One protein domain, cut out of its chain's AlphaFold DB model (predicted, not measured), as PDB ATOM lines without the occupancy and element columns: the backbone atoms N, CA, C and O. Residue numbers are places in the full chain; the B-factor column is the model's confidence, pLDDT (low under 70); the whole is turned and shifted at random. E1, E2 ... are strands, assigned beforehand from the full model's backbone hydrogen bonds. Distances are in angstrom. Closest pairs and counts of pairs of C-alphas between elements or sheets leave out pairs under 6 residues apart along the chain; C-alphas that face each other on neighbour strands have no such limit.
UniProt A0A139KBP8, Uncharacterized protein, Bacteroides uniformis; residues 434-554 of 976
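What this domain is: This is residues 434 to 554 of the 976 residues of an uncharacterized protein of Bacteroides uniformis (UniProt A0A139KBP8). With little regular structure, the domain is two long, narrow lobes side by side, E1-E2-E3 and E4-E5-E6, each a long hairpin plus a short third strand. The 121 printed residues, under half in named elements, hold six strands, E1 to E6 in chain order, and no named helix: all strand. Each sheet is a meander, each strand the antiparallel neighbour of the one before. The whole is compact, radius of gyration of the C-alphas 15.0 A, spanning 46 by 30 by 21 A.

How they stand to each other: E4, residues 499 to 509, and E5, residues 532 to 541, form a hairpin; N 505 and O 536 are 2.9 A apart, within hydrogen-bond range. E6, residues 546 to 548, forms a hairpin with E5; N 539 to O 547 is 2.8 A. E1, residues 434 to 443, and E2, residues 466 to 475, form a hairpin; N 439 to O 470 is 2.8 A. E3, residues 480 to 482, forms a hairpin with E2; N 473 to O 481 is 2.8 A. E1 and E4 are only just apart, closest C-alphas 8.2 A.

Where its parts are: E1 begins at C-alpha 434 (23.710, -9.528, -55.269) and E6 ends at C-alpha 548 (34.937, -6.204, -31.721). E5 is 29.6 A long.

The domain as a whole: The printed part has no cut. Links E1-E2, E3-E4 and E4-E5 are long. Residues 489 to 499 are among those with pLDDT under 70.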
ATOM      1  N   SER A 434      23.563 -10.811 -54.577       70.38
ATOM      2  CA  SER A 434      23.710  -9.528 -55.269       70.38
ATOM      3  C   SER A 434      24.158  -8.418 -54.313       70.38
ATOM      4  O   SER A 434      25.133  -7.711 -54.587       70.38
ATOM      5  N   ASN A 435      23.527  -8.295 -53.141       71.81
ATOM      6  CA  ASN A 435      23.863  -7.270 -52.156       71.81
ATOM      7  C   ASN A 435      23.863  -7.790 -50.713       71.81
ATOM      8  O   ASN A 435      23.195  -8.763 -50.380       71.81
ATOM      9  N   THR A 436      24.620  -7.137 -49.835       69.69
ATOM     10  CA  THR A 436      24.603  -7.412 -48.397       69.69
ATOM     11  C   THR A 436      24.855  -6.114 -47.637       69.69
ATOM     12  O   THR A 436      25.960  -5.583 -47.712       69.69
ATOM     13  N   ASP A 437      23.846  -5.617 -46.921       79.75
ATOM     14  CA  ASP A 437      23.917  -4.376 -46.141       79.75
ATOM     15  C   ASP A 437      23.751  -4.674 -44.646       79.75
ATOM     16  O   ASP A 437      22.837  -5.400 -44.258       79.75
ATOM     17  N   VAL A 438      24.581  -4.075 -43.789       80.56
ATOM     18  CA  VAL A 438      24.344  -4.081 -42.337       80.56
ATOM     19  C   VAL A 438      23.420  -2.914 -42.000       80.56
ATOM     20  O   VAL A 438      23.650  -1.776 -42.407       80.56
ATOM     21  N   LEU A 439      22.342  -3.207 -41.284       85.81
ATOM     22  CA  LEU A 439      21.366  -2.237 -40.812       85.81
ATOM     23  C   LEU A 439      21.496  -2.077 -39.305       85.81
ATOM     24  O   LEU A 439      21.643  -3.068 -38.596       85.81
ATOM     25  N   TYR A 440      21.331  -0.850 -38.824       84.38
ATOM     26  CA  TYR A 440      21.358  -0.487 -37.417       84.38
ATOM     27  C   TYR A 440      20.055   0.155 -36.975       84.38
ATOM     28  O   TYR A 440      19.453   0.928 -37.716       84.38
ATOM     29  N   ALA A 441      19.662  -0.103 -35.736       86.12
ATOM     30  CA  ALA A 441      18.561   0.575 -35.069       86.12
ATOM     31  C   ALA A 441      18.940   0.859 -33.615       86.12
ATOM     32  O   ALA A 441      19.750   0.148 -33.027       86.12
ATOM     33  N   ILE A 442      18.356   1.898 -33.023       83.69
ATOM     34  CA  ILE A 442      18.553   2.236 -31.610       83.69
ATOM     35  C   ILE A 442      17.275   1.921 -30.826       83.69
ATOM     36  O   ILE A 442      16.175   2.239 -31.273       83.69
ATOM     37  N   SER A 443      17.408   1.271 -29.671       84.19
ATOM     38  CA  SER A 443      16.293   0.794 -28.843       84.19
ATOM     39  C   SER A 443      16.556   1.070 -27.367       84.19
ATOM     40  O   SER A 443      17.700   1.069 -26.925       84.19
ATOM     41  N   SER A 444      15.505   1.283 -26.578       82.38
ATOM     42  CA  SER A 444      15.609   1.363 -25.114       82.38
ATOM     43  C   SER A 444      15.722  -0.016 -24.446       82.38
ATOM     44  O   SER A 444      15.920  -0.091 -23.238       82.38
ATOM     45  N   SER A 445      15.587  -1.110 -25.208       80.00
ATOM     46  CA  SER A 445      15.750  -2.487 -24.723       80.00
ATOM     47  C   SER A 445      17.071  -3.095 -25.195       80.00
ATOM     48  O   SER A 445      17.444  -2.957 -26.361       80.00
ATOM     49  N   ASN A 446      17.756  -3.797 -24.291       77.88
ATOM     50  CA  ASN A 446      18.957  -4.588 -24.582       77.88
ATOM     51  C   ASN A 446      18.671  -6.072 -24.837       77.88
ATOM     52  O   ASN A 446      19.590  -6.794 -25.206       77.88
ATOM     53  N   THR A 447      17.429  -6.522 -24.646       78.62
ATOM     54  CA  THR A 447      17.019  -7.925 -24.821       78.62
ATOM     55  C   THR A 447      15.964  -8.122 -25.906       78.62
ATOM     56  O   THR A 447      15.796  -9.240 -26.379       78.62
ATOM     57  N   ILE A 448      15.270  -7.060 -26.331       81.44
ATOM     58  CA  ILE A 448      14.231  -7.117 -27.369       81.44
ATOM     59  C   ILE A 448      14.632  -6.208 -28.531       81.44
ATOM     60  O   ILE A 448      14.783  -4.993 -28.358       81.44
ATOM     61  N   ALA A 449      14.775  -6.801 -29.716       83.44
ATOM     62  CA  ALA A 449      15.129  -6.082 -30.930       83.44
ATOM     63  C   ALA A 449      14.014  -5.103 -31.362       83.44
ATOM     64  O   ALA A 449      12.827  -5.430 -31.268       83.44
ATOM     65  N   PRO A 450      14.362  -3.910 -31.875       84.69
ATOM     66  CA  PRO A 450      13.386  -2.961 -32.402       84.69
ATOM     67  C   PRO A 450      12.764  -3.459 -33.718       84.69
ATOM     68  O   PRO A 450      13.451  -3.978 -34.601       84.69
ATOM     69  N   THR A 451      11.458  -3.251 -33.892       84.31
ATOM     70  CA  THR A 451      10.719  -3.650 -35.106       84.31
ATOM     71  C   THR A 451      10.784  -2.610 -36.232       84.31
ATOM     72  O   THR A 451      10.481  -2.929 -37.378       84.31
ATOM     73  N   SER A 452      11.226  -1.381 -35.946       82.38
ATOM     74  CA  SER A 452      11.340  -0.270 -36.905       82.38
ATOM     75  C   SER A 452      12.571   0.609 -36.617       82.38
ATOM     76  O   SER A 452      13.263   0.408 -35.621       82.38
ATOM     77  N   GLY A 453      12.884   1.561 -37.508       84.19
ATOM     78  CA  GLY A 453      14.026   2.480 -37.342       84.19
ATOM     79  C   GLY A 453      15.386   1.941 -37.810       84.19
ATOM     80  O   GLY A 453      16.419   2.510 -37.462       84.19
ATOM     81  N   TRP A 454      15.387   0.857 -38.591       88.38
ATOM     82  CA  TRP A 454      16.581   0.254 -39.188       88.38
ATOM     83  C   TRP A 454      17.126   1.091 -40.358       88.38
ATOM     84  O   TRP A 454      16.386   1.411 -41.284       88.38
ATOM     85  N   GLN A 455      18.420   1.405 -40.338       85.81
ATOM     86  CA  GLN A 455      19.113   2.256 -41.318       85.81
ATOM     87  C   GLN A 455      20.534   1.744 -41.586       85.81
ATOM     88  O   GLN A 455      21.127   1.099 -40.734       85.81
ATOM     89  N   THR A 456      21.112   2.037 -42.748       80.50
ATOM     90  CA  THR A 456      22.466   1.572 -43.122       80.50
ATOM     91  C   THR A 456      23.600   2.336 -42.431       80.50
ATOM     92  O   THR A 456      24.753   1.928 -42.500       80.50
ATOM     93  N   THR A 457      23.293   3.453 -41.765       78.44
ATOM     94  CA  THR A 457      24.262   4.246 -41.000       78.44
ATOM     95  C   THR A 457      24.006   4.061 -39.512       78.44
ATOM     96  O   THR A 457      22.873   4.214 -39.060       78.44
ATOM     97  N   ALA A 458      25.045   3.739 -38.743       76.31
ATOM     98  CA  ALA A 458      24.906   3.562 -37.304       76.31
ATOM     99  C   ALA A 458      24.399   4.864 -36.640       76.31
ATOM    100  O   ALA A 458      24.985   5.928 -36.860       76.31
ATOM    101  N   PRO A 459      23.316   4.815 -35.841       79.56
ATOM    102  CA  PRO A 459      22.807   5.988 -35.144       79.56
ATOM    103  C   PRO A 459      23.799   6.473 -34.083       79.56
ATOM    104  O   PRO A 459      24.525   5.680 -33.480       79.56
ATOM    105  N   ALA A 460      23.791   7.782 -33.815       75.00
ATOM    106  CA  ALA A 460      24.569   8.346 -32.719       75.00
ATOM    107  C   ALA A 460      24.140   7.713 -31.388       75.00
ATOM    108  O   ALA A 460      22.945   7.583 -31.100       75.00
ATOM    109  N   TRP A 461      25.121   7.319 -30.579       70.88
ATOM    110  CA  TRP A 461      24.854   6.726 -29.276       70.88
ATOM    111  C   TRP A 461      24.165   7.732 -28.350       70.88
ATOM    112  O   TRP A 461      24.511   8.915 -28.319       70.88
ATOM    113  N   LYS A 462      23.191   7.244 -27.580       73.50
ATOM    114  CA  LYS A 462      22.453   8.019 -26.585       73.50
ATOM    115  C   LYS A 462      22.455   7.259 -25.268       73.50
ATOM    116  O   LYS A 462      22.186   6.060 -25.248       73.50
ATOM    117  N   ASP A 463      22.708   7.978 -24.181       68.69
ATOM    118  CA  ASP A 463      22.668   7.398 -22.844       68.69
ATOM    119  C   ASP A 463      21.299   6.761 -22.546       68.69
ATOM    120  O   ASP A 463      20.249   7.319 -22.886       68.69
ATOM    121  N   GLY A 464      21.317   5.556 -21.972       70.38
ATOM    122  CA  GLY A 464      20.127   4.728 -21.735       70.38
ATOM    123  C   GLY A 464      19.571   3.963 -22.950       70.38
ATOM    124  O   GLY A 464      18.521   3.332 -22.817       70.38
ATOM    125  N   TYR A 465      20.235   3.988 -24.113       77.69
ATOM    126  CA  TYR A 465      19.812   3.267 -25.321       77.69
ATOM    127  C   TYR A 465      20.891   2.307 -25.851       77.69
ATOM    128  O   TYR A 465      22.091   2.506 -25.659       77.69
ATOM    129  N   TYR A 466      20.442   1.275 -26.564       81.00
ATOM    130  CA  TYR A 466      21.248   0.198 -27.132       81.00
ATOM    131  C   TYR A 466      21.150   0.198 -28.655       81.00
ATOM    132  O   TYR A 466      20.060   0.365 -29.209       81.00
ATOM    133  N   ILE A 467      22.277  -0.009 -29.334       83.38
ATOM    134  CA  ILE A 467      22.316  -0.130 -30.793       83.38
ATOM    135  C   ILE A 467      22.259  -1.613 -31.150       83.38
ATOM    136  O   ILE A 467      23.015  -2.435 -30.629       83.38
ATOM    137  N   TRP A 468      21.345  -1.935 -32.052       84.38
ATOM    138  CA  TRP A 468      21.136  -3.252 -32.623       84.38
ATOM    139  C   TRP A 468      21.605  -3.255 -34.071       84.38
ATOM    140  O   TRP A 468      21.405  -2.262 -34.766       84.38
ATOM    141  N   SER A 469      22.180  -4.365 -34.529       84.06
ATOM    142  CA  SER A 469      22.526  -4.596 -35.932       84.06
ATOM    143  C   SER A 469      21.835  -5.843 -36.477       84.06
ATOM    144  O   SER A 469      21.668  -6.826 -35.758       84.06
ATOM    145  N   LYS A 470      21.495  -5.838 -37.763       83.25
ATOM    146  CA  LYS A 470      21.127  -7.037 -38.527       83.25
ATOM    147  C   LYS A 470      21.630  -6.910 -39.956       83.25
ATOM    148  O   LYS A 470      21.776  -5.796 -40.452       83.25
ATOM    149  N   THR A 471      21.839  -8.023 -40.638       80.56
ATOM    150  CA  THR A 471      22.311  -8.012 -42.023       80.56
ATOM    151  C   THR A 471      21.156  -8.280 -42.974       80.56
ATOM    152  O   THR A 471      20.410  -9.229 -42.776       80.56
ATOM    153  N   LYS A 472      21.015  -7.451 -44.007       83.31
ATOM    154  CA  LYS A 472      20.118  -7.631 -45.148       83.31
ATOM    155  C   LYS A 472      20.905  -8.256 -46.295       83.31
ATOM    156  O   LYS A 472      21.784  -7.601 -46.844       83.31
ATOM    157  N   VAL A 473      20.572  -9.477 -46.686       77.56
ATOM    158  CA  VAL A 473      21.126 -10.171 -47.855       77.56
ATOM    159  C   VAL A 473      20.122 -10.062 -48.994       77.56
ATOM    160  O   VAL A 473      18.959 -10.402 -48.812       77.56
ATOM    161  N   VAL A 474      20.557  -9.574 -50.151       78.69
ATOM    162  CA  VAL A 474      19.781  -9.555 -51.393       78.69
ATOM    163  C   VAL A 474      20.396 -10.585 -52.331       78.69
ATOM    164  O   VAL A 474      21.597 -10.534 -52.607       78.69
ATOM    165  N   TYR A 475      19.589 -11.515 -52.813       76.12
ATOM    166  CA  TYR A 475      19.993 -12.540 -53.765       76.12
ATOM    167  C   TYR A 475      19.892 -12.014 -55.206       76.12
ATOM    168  O   TYR A 475      19.363 -10.928 -55.464       76.12
ATOM    169  N   THR A 476      20.496 -12.709 -56.170       67.62
ATOM    170  CA  THR A 476      20.487 -12.297 -57.589       67.62
ATOM    171  C   THR A 476      19.116 -12.421 -58.249       67.62
ATOM    172  O   THR A 476      18.902 -11.814 -59.292       67.62
ATOM    173  N   ASP A 477      18.199 -13.180 -57.655       67.25
ATOM    174  CA  ASP A 477      16.785 -13.273 -58.040       67.25
ATOM    175  C   ASP A 477      15.914 -12.152 -57.435       67.25
ATOM    176  O   ASP A 477      14.750 -12.016 -57.802       67.25
ATOM    177  N   GLY A 478      16.487 -11.309 -56.568       70.62
ATOM    178  CA  GLY A 478      15.805 -10.193 -55.912       70.62
ATOM    179  C   GLY A 478      15.264 -10.511 -54.518       70.62
ATOM    180  O   GLY A 478      14.825  -9.579 -53.837       70.62
ATOM    181  N   ASP A 479      15.345 -11.767 -54.064       76.94
ATOM    182  CA  ASP A 479      14.912 -12.154 -52.722       76.94
ATOM    183  C   ASP A 479      15.751 -11.464 -51.649       76.94
ATOM    184  O   ASP A 479      16.958 -11.255 -51.794       76.94
ATOM    185  N   ILE A 480      15.102 -11.116 -50.537       79.56
ATOM    186  CA  ILE A 480      15.736 -10.419 -49.421       79.56
ATOM    187  C   ILE A 480      15.570 -11.251 -48.154       79.56
ATOM    188  O   ILE A 480      14.453 -11.465 -47.690       79.56
ATOM    189  N   VAL A 481      16.686 -11.644 -47.546       80.81
ATOM    190  CA  VAL A 481      16.722 -12.334 -46.251       80.81
ATOM    191  C   VAL A 481      17.428 -11.450 -45.233       80.81
ATOM    192  O   VAL A 481      18.404 -10.775 -45.555       80.81
ATOM    193  N   TYR A 482      16.939 -11.444 -43.996       81.00
ATOM    194  CA  TYR A 482      17.601 -10.766 -42.886       81.00
ATOM    195  C   TYR A 482      18.182 -11.790 -41.915       81.00
ATOM    196  O   TYR A 482      17.540 -12.800 -41.641       81.00
ATOM    197  N   THR A 483      19.365 -11.518 -41.365       78.50
ATOM    198  CA  THR A 483      19.848 -12.247 -40.185       78.50
ATOM    199  C   THR A 483      19.055 -11.829 -38.949       78.50
ATOM    200  O   THR A 483      18.451 -10.748 -38.925       78.50
ATOM    201  N   ASP A 484      19.136 -12.631 -37.890       80.38
ATOM    202  CA  ASP A 484      18.646 -12.228 -36.576       80.38
ATOM    203  C   ASP A 484      19.291 -10.909 -36.131       80.38
ATOM    204  O   ASP A 484      20.454 -10.611 -36.428       80.38
ATOM    205  N   ALA A 485      18.499 -10.085 -35.445       81.62
ATOM    206  CA  ALA A 485      18.958  -8.818 -34.902       81.62
ATOM    207  C   ALA A 485      19.760  -9.055 -33.619       81.62
ATOM    208  O   ALA A 485      19.249  -9.628 -32.660       81.62
ATOM    209  N   ALA A 486      20.991  -8.551 -33.582       78.31
ATOM    210  CA  ALA A 486      21.886  -8.653 -32.436       78.31
ATOM    211  C   ALA A 486      22.085  -7.283 -31.777       78.31
ATOM    212  O   ALA A 486      22.289  -6.277 -32.456       78.31
ATOM    213  N   CYS A 487      22.040  -7.233 -30.446       80.62
ATOM    214  CA  CYS A 487      22.406  -6.042 -29.681       80.62
ATOM    215  C   CYS A 487      23.934  -5.939 -29.639       80.62
ATOM    216  O   CYS A 487      24.586  -6.765 -29.001       80.62
ATOM    217  N   ILE A 488      24.514  -4.941 -30.306       73.94
ATOM    218  CA  ILE A 488      25.975  -4.839 -30.462       73.94
ATOM    219  C   ILE A 488      26.644  -3.981 -29.391       73.94
ATOM    220  O   ILE A 488      27.851  -4.077 -29.200       73.94
ATOM    221  N   THR A 489      25.887  -3.170 -28.649       69.50
ATOM    222  CA  THR A 489      26.458  -2.290 -27.613       69.50
ATOM    223  C   THR A 489      26.459  -2.887 -26.208       69.50
ATOM    224  O   THR A 489      27.034  -2.264 -25.320       69.50
ATOM    225  N   GLY A 490      25.861  -4.073 -26.010       57.31
ATOM    226  CA  GLY A 490      25.870  -4.818 -24.744       57.31
ATOM    227  C   GLY A 490      25.234  -4.079 -23.553       57.31
ATOM    228  O   GLY A 490      25.043  -2.865 -23.545       57.31
ATOM    229  N   GLY A 491      24.861  -4.810 -22.504       54.31
ATOM    230  CA  GLY A 491      24.471  -4.191 -21.238       54.31
ATOM    231  C   GLY A 491      25.690  -3.606 -20.516       54.31
ATOM    232  O   GLY A 491      26.525  -4.371 -20.058       54.31
ATOM    233  N   LYS A 492      25.725  -2.275 -20.347       48.66
ATOM    234  CA  LYS A 492      26.541  -1.518 -19.372       48.66
ATOM    235  C   LYS A 492      28.067  -1.502 -19.607       48.66
ATOM    236  O   LYS A 492      28.803  -2.331 -19.083       48.66
ATOM    237  N   GLY A 493      28.557  -0.460 -20.285       46.84
ATOM    238  CA  GLY A 493      29.915   0.045 -20.048       46.84
ATOM    239  C   GLY A 493      29.970   0.782 -18.705       46.84
ATOM    240  O   GLY A 493      28.991   1.427 -18.322       46.84
ATOM    241  N   GLU A 494      31.074   0.668 -17.965       44.09
ATOM    242  CA  GLU A 494      31.277   1.441 -16.734       44.09
ATOM    243  C   GLU A 494      31.086   2.946 -16.989       44.09
ATOM    244  O   GLU A 494      31.444   3.465 -18.050       44.09
ATOM    245  N   THR A 495      30.471   3.631 -16.024       48.00
ATOM    246  CA  THR A 495      30.049   5.035 -16.094       48.00
ATOM    247  C   THR A 495      31.142   5.944 -16.677       48.00
ATOM    248  O   THR A 495      32.175   6.145 -16.048       48.00
ATOM    249  N   GLY A 496      30.887   6.526 -17.861       52.56
ATOM    250  CA  GLY A 496      31.655   7.659 -18.406       52.56
ATOM    251  C   GLY A 496      32.172   7.565 -19.851       52.56
ATOM    252  O   GLY A 496      32.673   8.569 -20.348       52.56
ATOM    253  N   ASN A 497      32.047   6.432 -20.556       56.72
ATOM    254  CA  ASN A 497      32.613   6.275 -21.909       56.72
ATOM    255  C   ASN A 497      31.520   6.128 -22.984       56.72
ATOM    256  O   ASN A 497      30.854   5.097 -23.051       56.72
ATOM    257  N   GLY A 498      31.344   7.147 -23.833       63.72
ATOM    258  CA  GLY A 498      30.443   7.096 -24.993       63.72
ATOM    259  C   GLY A 498      31.050   6.323 -26.170       63.72
ATOM    260  O   GLY A 498      32.246   6.032 -26.182       63.72
ATOM    261  N   ILE A 499      30.244   5.997 -27.183       68.25
ATOM    262  CA  ILE A 499      30.720   5.387 -28.439       68.25
ATOM    263  C   ILE A 499      31.129   6.501 -29.407       68.25
ATOM    264  O   ILE A 499      30.331   7.396 -29.682       68.25
ATOM    265  N   SER A 500      32.359   6.452 -29.925       72.69
ATOM    266  CA  SER A 500      32.898   7.429 -30.881       72.69
ATOM    267  C   SER A 500      32.627   7.045 -32.339       72.69
ATOM    268  O   SER A 500      32.330   7.919 -33.151       72.69
ATOM    269  N   SER A 501      32.684   5.757 -32.687       73.44
ATOM    270  CA  SER A 501      32.334   5.267 -34.028       73.44
ATOM    271  C   SER A 501      32.090   3.761 -34.035       73.44
ATOM    272  O   SER A 501      32.718   3.041 -33.260       73.44
ATOM    273  N   ILE A 502      31.282   3.281 -34.979       75.69
ATOM    274  CA  ILE A 502      31.145   1.856 -35.298       75.69
ATOM    275  C   ILE A 502      31.596   1.659 -36.748       75.69
ATOM    276  O   ILE A 502      31.114   2.362 -37.635       75.69
ATOM    277  N   ILE A 503      32.547   0.752 -36.975       80.62
ATOM    278  CA  ILE A 503      33.117   0.447 -38.295       80.62
ATOM    279  C   ILE A 503      32.881  -1.032 -38.599       80.62
ATOM    280  O   ILE A 503      33.299  -1.889 -37.825       80.62
ATOM    281  N   GLU A 504      32.261  -1.340 -39.736       79.44
ATOM    282  CA  GLU A 504      32.109  -2.723 -40.199       79.44
ATOM    283  C   GLU A 504      33.373  -3.233 -40.876       79.44
ATOM    284  O   GLU A 504      34.000  -2.539 -41.684       79.44
ATOM    285  N   GLN A 505      33.710  -4.482 -40.578       85.38
ATOM    286  CA  GLN A 505      34.744  -5.221 -41.279       85.38
ATOM    287  C   GLN A 505      34.174  -6.481 -41.913       85.38
ATOM    288  O   GLN A 505      33.312  -7.152 -41.347       85.38
ATOM    289  N   TYR A 506      34.719  -6.822 -43.073       84.69
ATOM    290  CA  TYR A 506      34.360  -7.985 -43.868       84.69
ATOM    291  C   TYR A 506      35.538  -8.951 -43.962       84.69
ATOM    292  O   TYR A 506      36.692  -8.525 -44.047       84.69
ATOM    293  N   TYR A 507      35.250 -10.246 -44.004       86.12
ATOM    294  CA  TYR A 507      36.239 -11.305 -44.181       86.12
ATOM    295  C   TYR A 507      35.726 -12.317 -45.206       86.12
ATOM    296  O   TYR A 507      34.637 -12.863 -45.049       86.12
ATOM    297  N   LEU A 508      36.501 -12.574 -46.263       86.75
ATOM    298  CA  LEU A 508      36.174 -13.582 -47.274       86.75
ATOM    299  C   LEU A 508      36.840 -14.911 -46.894       86.75
ATOM    300  O   LEU A 508      38.053 -15.051 -47.017       86.75
ATOM    301  N   SER A 509      36.044 -15.861 -46.408       84.19
ATOM    302  CA  SER A 509      36.489 -17.164 -45.915       84.19
ATOM    303  C   SER A 509      36.231 -18.276 -46.927       84.19
ATOM    304  O   SER A 509      35.226 -18.258 -47.632       84.19
ATOM    305  N   SER A 510      37.077 -19.303 -46.963       83.56
ATOM    306  CA  SER A 510      36.777 -20.548 -47.684       83.56
ATOM    307  C   SER A 510      35.917 -21.532 -46.869       83.56
ATOM    308  O   SER A 510      35.795 -22.691 -47.253       83.56
ATOM    309  N   SER A 511      35.375 -21.119 -45.716       77.56
ATOM    310  CA  SER A 511      34.535 -21.944 -44.836       77.56
ATOM    311  C   SER A 511      33.317 -21.179 -44.313       77.56
ATOM    312  O   SER A 511      33.407 -20.001 -43.954       77.56
ATOM    313  N   ALA A 512      32.182 -21.885 -44.250       75.75
ATOM    314  CA  ALA A 512      30.911 -21.395 -43.718       75.75
ATOM    315  C   ALA A 512      30.881 -21.325 -42.187       75.75
ATOM    316  O   ALA A 512      30.030 -20.647 -41.623       75.75
ATOM    317  N   THR A 513      31.789 -22.045 -41.523       79.88
ATOM    318  CA  THR A 513      31.783 -22.263 -40.067       79.88
ATOM    319  C   THR A 513      33.040 -21.750 -39.371       79.88
ATOM    320  O   THR A 513      33.087 -21.706 -38.146       79.88
ATOM    321  N   SER A 514      34.066 -21.346 -40.124       83.81
ATOM    322  CA  SER A 514      35.317 -20.817 -39.576       83.81
ATOM    323  C   SER A 514      35.945 -19.769 -40.499       83.81
ATOM    324  O   SER A 514      35.707 -19.760 -41.707       83.81
ATOM    325  N   LEU A 515      36.754 -18.870 -39.933       86.69
ATOM    326  CA  LEU A 515      37.487 -17.836 -40.670       86.69
ATOM    327  C   LEU A 515      38.795 -18.428 -41.220       86.69
ATOM    328  O   LEU A 515      39.782 -18.534 -40.494       86.69
ATOM    329  N   LEU A 516      38.793 -18.839 -42.489       82.75
ATOM    330  CA  LEU A 516      39.929 -19.482 -43.153       82.75
ATOM    331  C   LEU A 516      40.309 -18.738 -44.433       82.75
ATOM    332  O   LEU A 516      39.448 -18.404 -45.241       82.75
ATOM    333  N   ASN A 517      41.613 -18.567 -44.658       82.19
ATOM    334  CA  ASN A 517      42.194 -18.076 -45.916       82.19
ATOM    335  C   ASN A 517      41.788 -16.647 -46.341       82.19
ATOM    336  O   ASN A 517      41.935 -16.299 -47.513       82.19
ATOM    337  N   GLY A 518      41.324 -15.814 -45.406       83.44
ATOM    338  CA  GLY A 518      40.998 -14.402 -45.629       83.44
ATOM    339  C   GLY A 518      41.676 -13.444 -44.645       83.44
ATOM    340  O   GLY A 518      42.459 -13.834 -43.776       83.44
ATOM    341  N   SER A 519      41.334 -12.162 -44.756       85.81
ATOM    342  CA  SER A 519      41.758 -11.092 -43.850       85.81
ATOM    343  C   SER A 519      40.633 -10.075 -43.673       85.81
ATOM    344  O   SER A 519      39.871  -9.841 -44.611       85.81
ATOM    345  N   TRP A 520      40.542  -9.453 -42.495       88.25
ATOM    346  CA  TRP A 520      39.543  -8.415 -42.232       88.25
ATOM    347  C   TRP A 520      39.834  -7.147 -43.039       88.25
ATOM    348  O   TRP A 520      40.956  -6.642 -43.023       88.25
ATOM    349  N   SER A 521      38.814  -6.629 -43.714       85.06
ATOM    350  CA  SER A 521      38.869  -5.409 -44.518       85.06
ATOM    351  C   SER A 521      37.716  -4.476 -44.166       85.06
ATOM    352  O   SER A 521      36.607  -4.938 -43.922       85.06
ATOM    353  N   ASN A 522      37.951  -3.162 -44.204       82.75
ATOM    354  CA  ASN A 522      36.888  -2.154 -44.082       82.75
ATOM    355  C   ASN A 522      36.094  -1.991 -45.395       82.75
ATOM    356  O   ASN A 522      35.079  -1.302 -45.428       82.75
ATOM    357  N   SER A 523      36.569  -2.588 -46.492       78.50
ATOM    358  CA  SER A 523      35.873  -2.630 -47.777       78.50
ATOM    359  C   SER A 523      35.280  -4.012 -48.029       78.50
ATOM    360  O   SER A 523      35.886  -5.042 -47.722       78.50
ATOM    361  N   ARG A 524      34.082  -4.027 -48.618       73.75
ATOM    362  CA  ARG A 524      33.376  -5.261 -48.957       73.75
ATOM    363  C   ARG A 524      34.141  -6.051 -50.032       73.75
ATOM    364  O   ARG A 524      34.435  -5.489 -51.088       73.75
ATOM    365  N   PRO A 525      34.408  -7.351 -49.821       76.56
ATOM    366  CA  PRO A 525      34.979  -8.213 -50.844       76.56
ATOM    367  C   PRO A 525      33.935  -8.576 -51.907       76.56
ATOM    368  O   PRO A 525      32.748  -8.740 -51.615       76.56
ATOM    369  N   THR A 526      34.385  -8.750 -53.149       75.31
ATOM    370  CA  THR A 526      33.561  -9.343 -54.207       75.31
ATOM    371  C   THR A 526      33.285 -10.804 -53.865       75.31
ATOM    372  O   THR A 526      34.200 -11.546 -53.504       75.31
ATOM    373  N   TRP A 527      32.024 -11.222 -53.965       68.69
ATOM    374  CA  TRP A 527      31.644 -12.611 -53.729       68.69
ATOM    375  C   TRP A 527      32.326 -13.549 -54.737       68.69
ATOM    376  O   TRP A 527      32.499 -13.205 -55.909       68.69
ATOM    377  N   LYS A 528      32.698 -14.745 -54.276       68.06
ATOM    378  CA  LYS A 528      33.310 -15.804 -55.082       68.06
ATOM    379  C   LYS A 528      32.568 -17.111 -54.824       68.06
ATOM    380  O   LYS A 528      32.316 -17.457 -53.674       68.06
ATOM    381  N   ASN A 529      32.266 -17.851 -55.889       62.03
ATOM    382  CA  ASN A 529      31.588 -19.139 -55.775       62.03
ATOM    383  C   ASN A 529      32.372 -20.106 -54.863       62.03
ATOM    384  O   ASN A 529      33.587 -20.258 -55.024       62.03
ATOM    385  N   GLY A 530      31.683 -20.729 -53.902       68.44
ATOM    386  CA  GLY A 530      32.273 -21.604 -52.878       68.44
ATOM    387  C   GLY A 530      33.008 -20.889 -51.732       68.44
ATOM    388  O   GLY A 530      33.726 -21.546 -50.982       68.44
ATOM    389  N   TRP A 531      32.883 -19.562 -51.607       77.38
ATOM    390  CA  TRP A 531      33.466 -18.763 -50.521       77.38
ATOM    391  C   TRP A 531      32.382 -18.006 -49.753       77.38
ATOM    392  O   TRP A 531      31.347 -17.634 -50.308       77.38
ATOM    393  N   TYR A 532      32.650 -17.752 -48.474       80.38
ATOM    394  CA  TYR A 532      31.701 -17.214 -47.510       80.38
ATOM    395  C   TYR A 532      32.134 -15.837 -47.017       80.38
ATOM    396  O   TYR A 532      33.292 -15.644 -46.644       80.38
ATOM    397  N   ILE A 533      31.216 -14.872 -46.996       83.50
ATOM    398  CA  ILE A 533      31.489 -13.540 -46.445       83.50
ATOM    399  C   ILE A 533      31.073 -13.543 -44.977       83.50
ATOM    400  O   ILE A 533      29.967 -13.953 -44.630       83.50
ATOM    401  N   TRP A 534      31.969 -13.067 -44.124       83.75
ATOM    402  CA  TRP A 534      31.740 -12.859 -42.703       83.75
ATOM    403  C   TRP A 534      31.801 -11.370 -42.384       83.75
ATOM    404  O   TRP A 534      32.608 -10.650 -42.979       83.75
ATOM    405  N   THR A 535      30.982 -10.916 -41.441       81.69
ATOM    406  CA  THR A 535      30.974  -9.528 -40.960       81.69
ATOM    407  C   THR A 535      31.215  -9.458 -39.459       81.69
ATOM    408  O   THR A 535      30.902 -10.392 -38.717       81.69
ATOM    409  N   ARG A 536      31.804  -8.347 -39.012       82.44
ATOM    410  CA  ARG A 536      31.875  -7.958 -37.599       82.44
ATOM    411  C   ARG A 536      31.921  -6.440 -37.468       82.44
ATOM    412  O   ARG A 536      32.530  -5.768 -38.305       82.44
ATOM    413  N   SER A 537      31.419  -5.933 -36.351       79.38
ATOM    414  CA  SER A 537      31.492  -4.517 -36.004       79.38
ATOM    415  C   SER A 537      32.679  -4.247 -35.076       79.38
ATOM    416  O   SER A 537      32.884  -4.946 -34.080       79.38
ATOM    417  N   VAL A 538      33.451  -3.204 -35.374       81.81
ATOM    418  CA  VAL A 538      34.462  -2.619 -34.483       81.81
ATOM    419  C   VAL A 538      33.857  -1.377 -33.841       81.81
ATOM    420  O   VAL A 538      33.527  -0.413 -34.531       81.81
ATOM    421  N   ILE A 539      33.701  -1.397 -32.523       79.31
ATOM    422  CA  ILE A 539      33.091  -0.321 -31.744       79.31
ATOM    423  C   ILE A 539      34.207   0.428 -31.030       79.31
ATOM    424  O   ILE A 539      34.849  -0.121 -30.135       79.31
ATOM    425  N   ASN A 540      34.423   1.680 -31.416       78.44
ATOM    426  CA  ASN A 540      35.381   2.573 -30.775       78.44
ATOM    427  C   ASN A 540      34.666   3.406 -29.707       78.44
ATOM    428  O   ASN A 540      33.584   3.946 -29.949       78.44
ATOM    429  N   TYR A 541      35.283   3.537 -28.539       76.44
ATOM    430  CA  TYR A 541      34.798   4.355 -27.433       76.44
ATOM    431  C   TYR A 541      35.516   5.710 -27.392       76.44
ATOM    432  O   TYR A 541      36.610   5.887 -27.934       76.44
ATOM    433  N   THR A 542      34.916   6.694 -26.723       73.00
ATOM    434  CA  THR A 542      35.468   8.052 -26.578       73.00
ATOM    435  C   THR A 542      36.742   8.107 -25.730       73.00
ATOM    436  O   THR A 542      37.456   9.102 -25.785       73.00
ATOM    437  N   ASN A 543      37.055   7.050 -24.975       69.88
ATOM    438  CA  ASN A 543      38.298   6.906 -24.207       69.88
ATOM    439  C   ASN A 543      39.463   6.298 -25.012       69.88
ATOM    440  O   ASN A 543      40.531   6.071 -24.449       69.88
ATOM    441  N   GLY A 544      39.262   6.013 -26.304       70.25
ATOM    442  CA  GLY A 544      40.270   5.424 -27.187       70.25
ATOM    443  C   GLY A 544      40.322   3.891 -27.196       70.25
ATOM    444  O   GLY A 544      41.055   3.334 -28.008       70.25
ATOM    445  N   ASN A 545      39.540   3.197 -26.361       76.25
ATOM    446  CA  ASN A 545      39.436   1.734 -26.405       76.25
ATOM    447  C   ASN A 545      38.489   1.278 -27.525       76.25
ATOM    448  O   ASN A 545      37.550   1.989 -27.883       76.25
ATOM    449  N   SER A 546      38.684   0.058 -28.030       76.38
ATOM    450  CA  SER A 546      37.803  -0.560 -29.027       76.38
ATOM    451  C   SER A 546      37.441  -1.993 -28.651       76.38
ATOM    452  O   SER A 546      38.314  -2.738 -28.201       76.38
ATOM    453  N   ILE A 547      36.197  -2.403 -28.896       79.25
ATOM    454  CA  ILE A 547      35.780  -3.814 -28.850       79.25
ATOM    455  C   ILE A 547      35.350  -4.282 -30.239       79.25
ATOM    456  O   ILE A 547      34.915  -3.483 -31.066       79.25
ATOM    457  N   THR A 548      35.449  -5.583 -30.494       80.31
ATOM    458  CA  THR A 548      34.937  -6.204 -31.721       80.31
ATOM    459  C   THR A 548      33.836  -7.191 -31.383       80.31
ATOM    460  O   THR A 548      34.009  -7.989 -30.461       80.31
ATOM    461  N   THR A 549      32.736  -7.166 -32.133       77.50
ATOM    462  CA  THR A 549      31.681  -8.180 -32.010       77.50
ATOM    463  C   THR A 549      32.183  -9.546 -32.475       77.50
ATOM    464  O   THR A 549      33.199  -9.655 -33.171       77.50
ATOM    465  N   GLU A 550      31.446 -10.599 -32.125       78.75
ATOM    466  CA  GLU A 550      31.643 -11.908 -32.742       78.75
ATOM    467  C   GLU A 550      31.423 -11.819 -34.259       78.75
ATOM    468  O   GLU A 550      30.610 -11.027 -34.745       78.75
ATOM    469  N   ALA A 551      32.205 -12.596 -35.009       79.38
ATOM    470  CA  ALA A 551      32.105 -12.647 -36.458       79.38
ATOM    471  C   ALA A 551      30.917 -13.521 -36.864       79.38
ATOM    472  O   ALA A 551      30.803 -14.658 -36.411       79.38
ATOM    473  N   ILE A 552      30.073 -13.011 -37.757       76.00
ATOM    474  CA  ILE A 552      28.876 -13.710 -38.232       76.00
ATOM    475  C   ILE A 552      29.052 -14.037 -39.713       76.00
ATOM    476  O   ILE A 552      29.416 -13.169 -40.507       76.00
ATOM    477  N   CYS A 553      28.799 -15.290 -40.091       78.50
ATOM    478  CA  CYS A 553      28.762 -15.702 -41.489       78.50
ATOM    479  C   CYS A 553      27.464 -15.189 -42.113       78.50
ATOM    480  O   CYS A 553      26.379 -15.628 -41.737       78.50
ATOM    481  N   VAL A 554      27.562 -14.258 -43.060       70.62
ATOM    482  CA  VAL A 554      26.386 -13.631 -43.688       70.62
ATOM    483  C   VAL A 554      25.963 -14.323 -44.985       70.62
ATOM    484  O   VAL A 554      24.979 -13.930 -45.599       70.62
TER     485      VAL A 554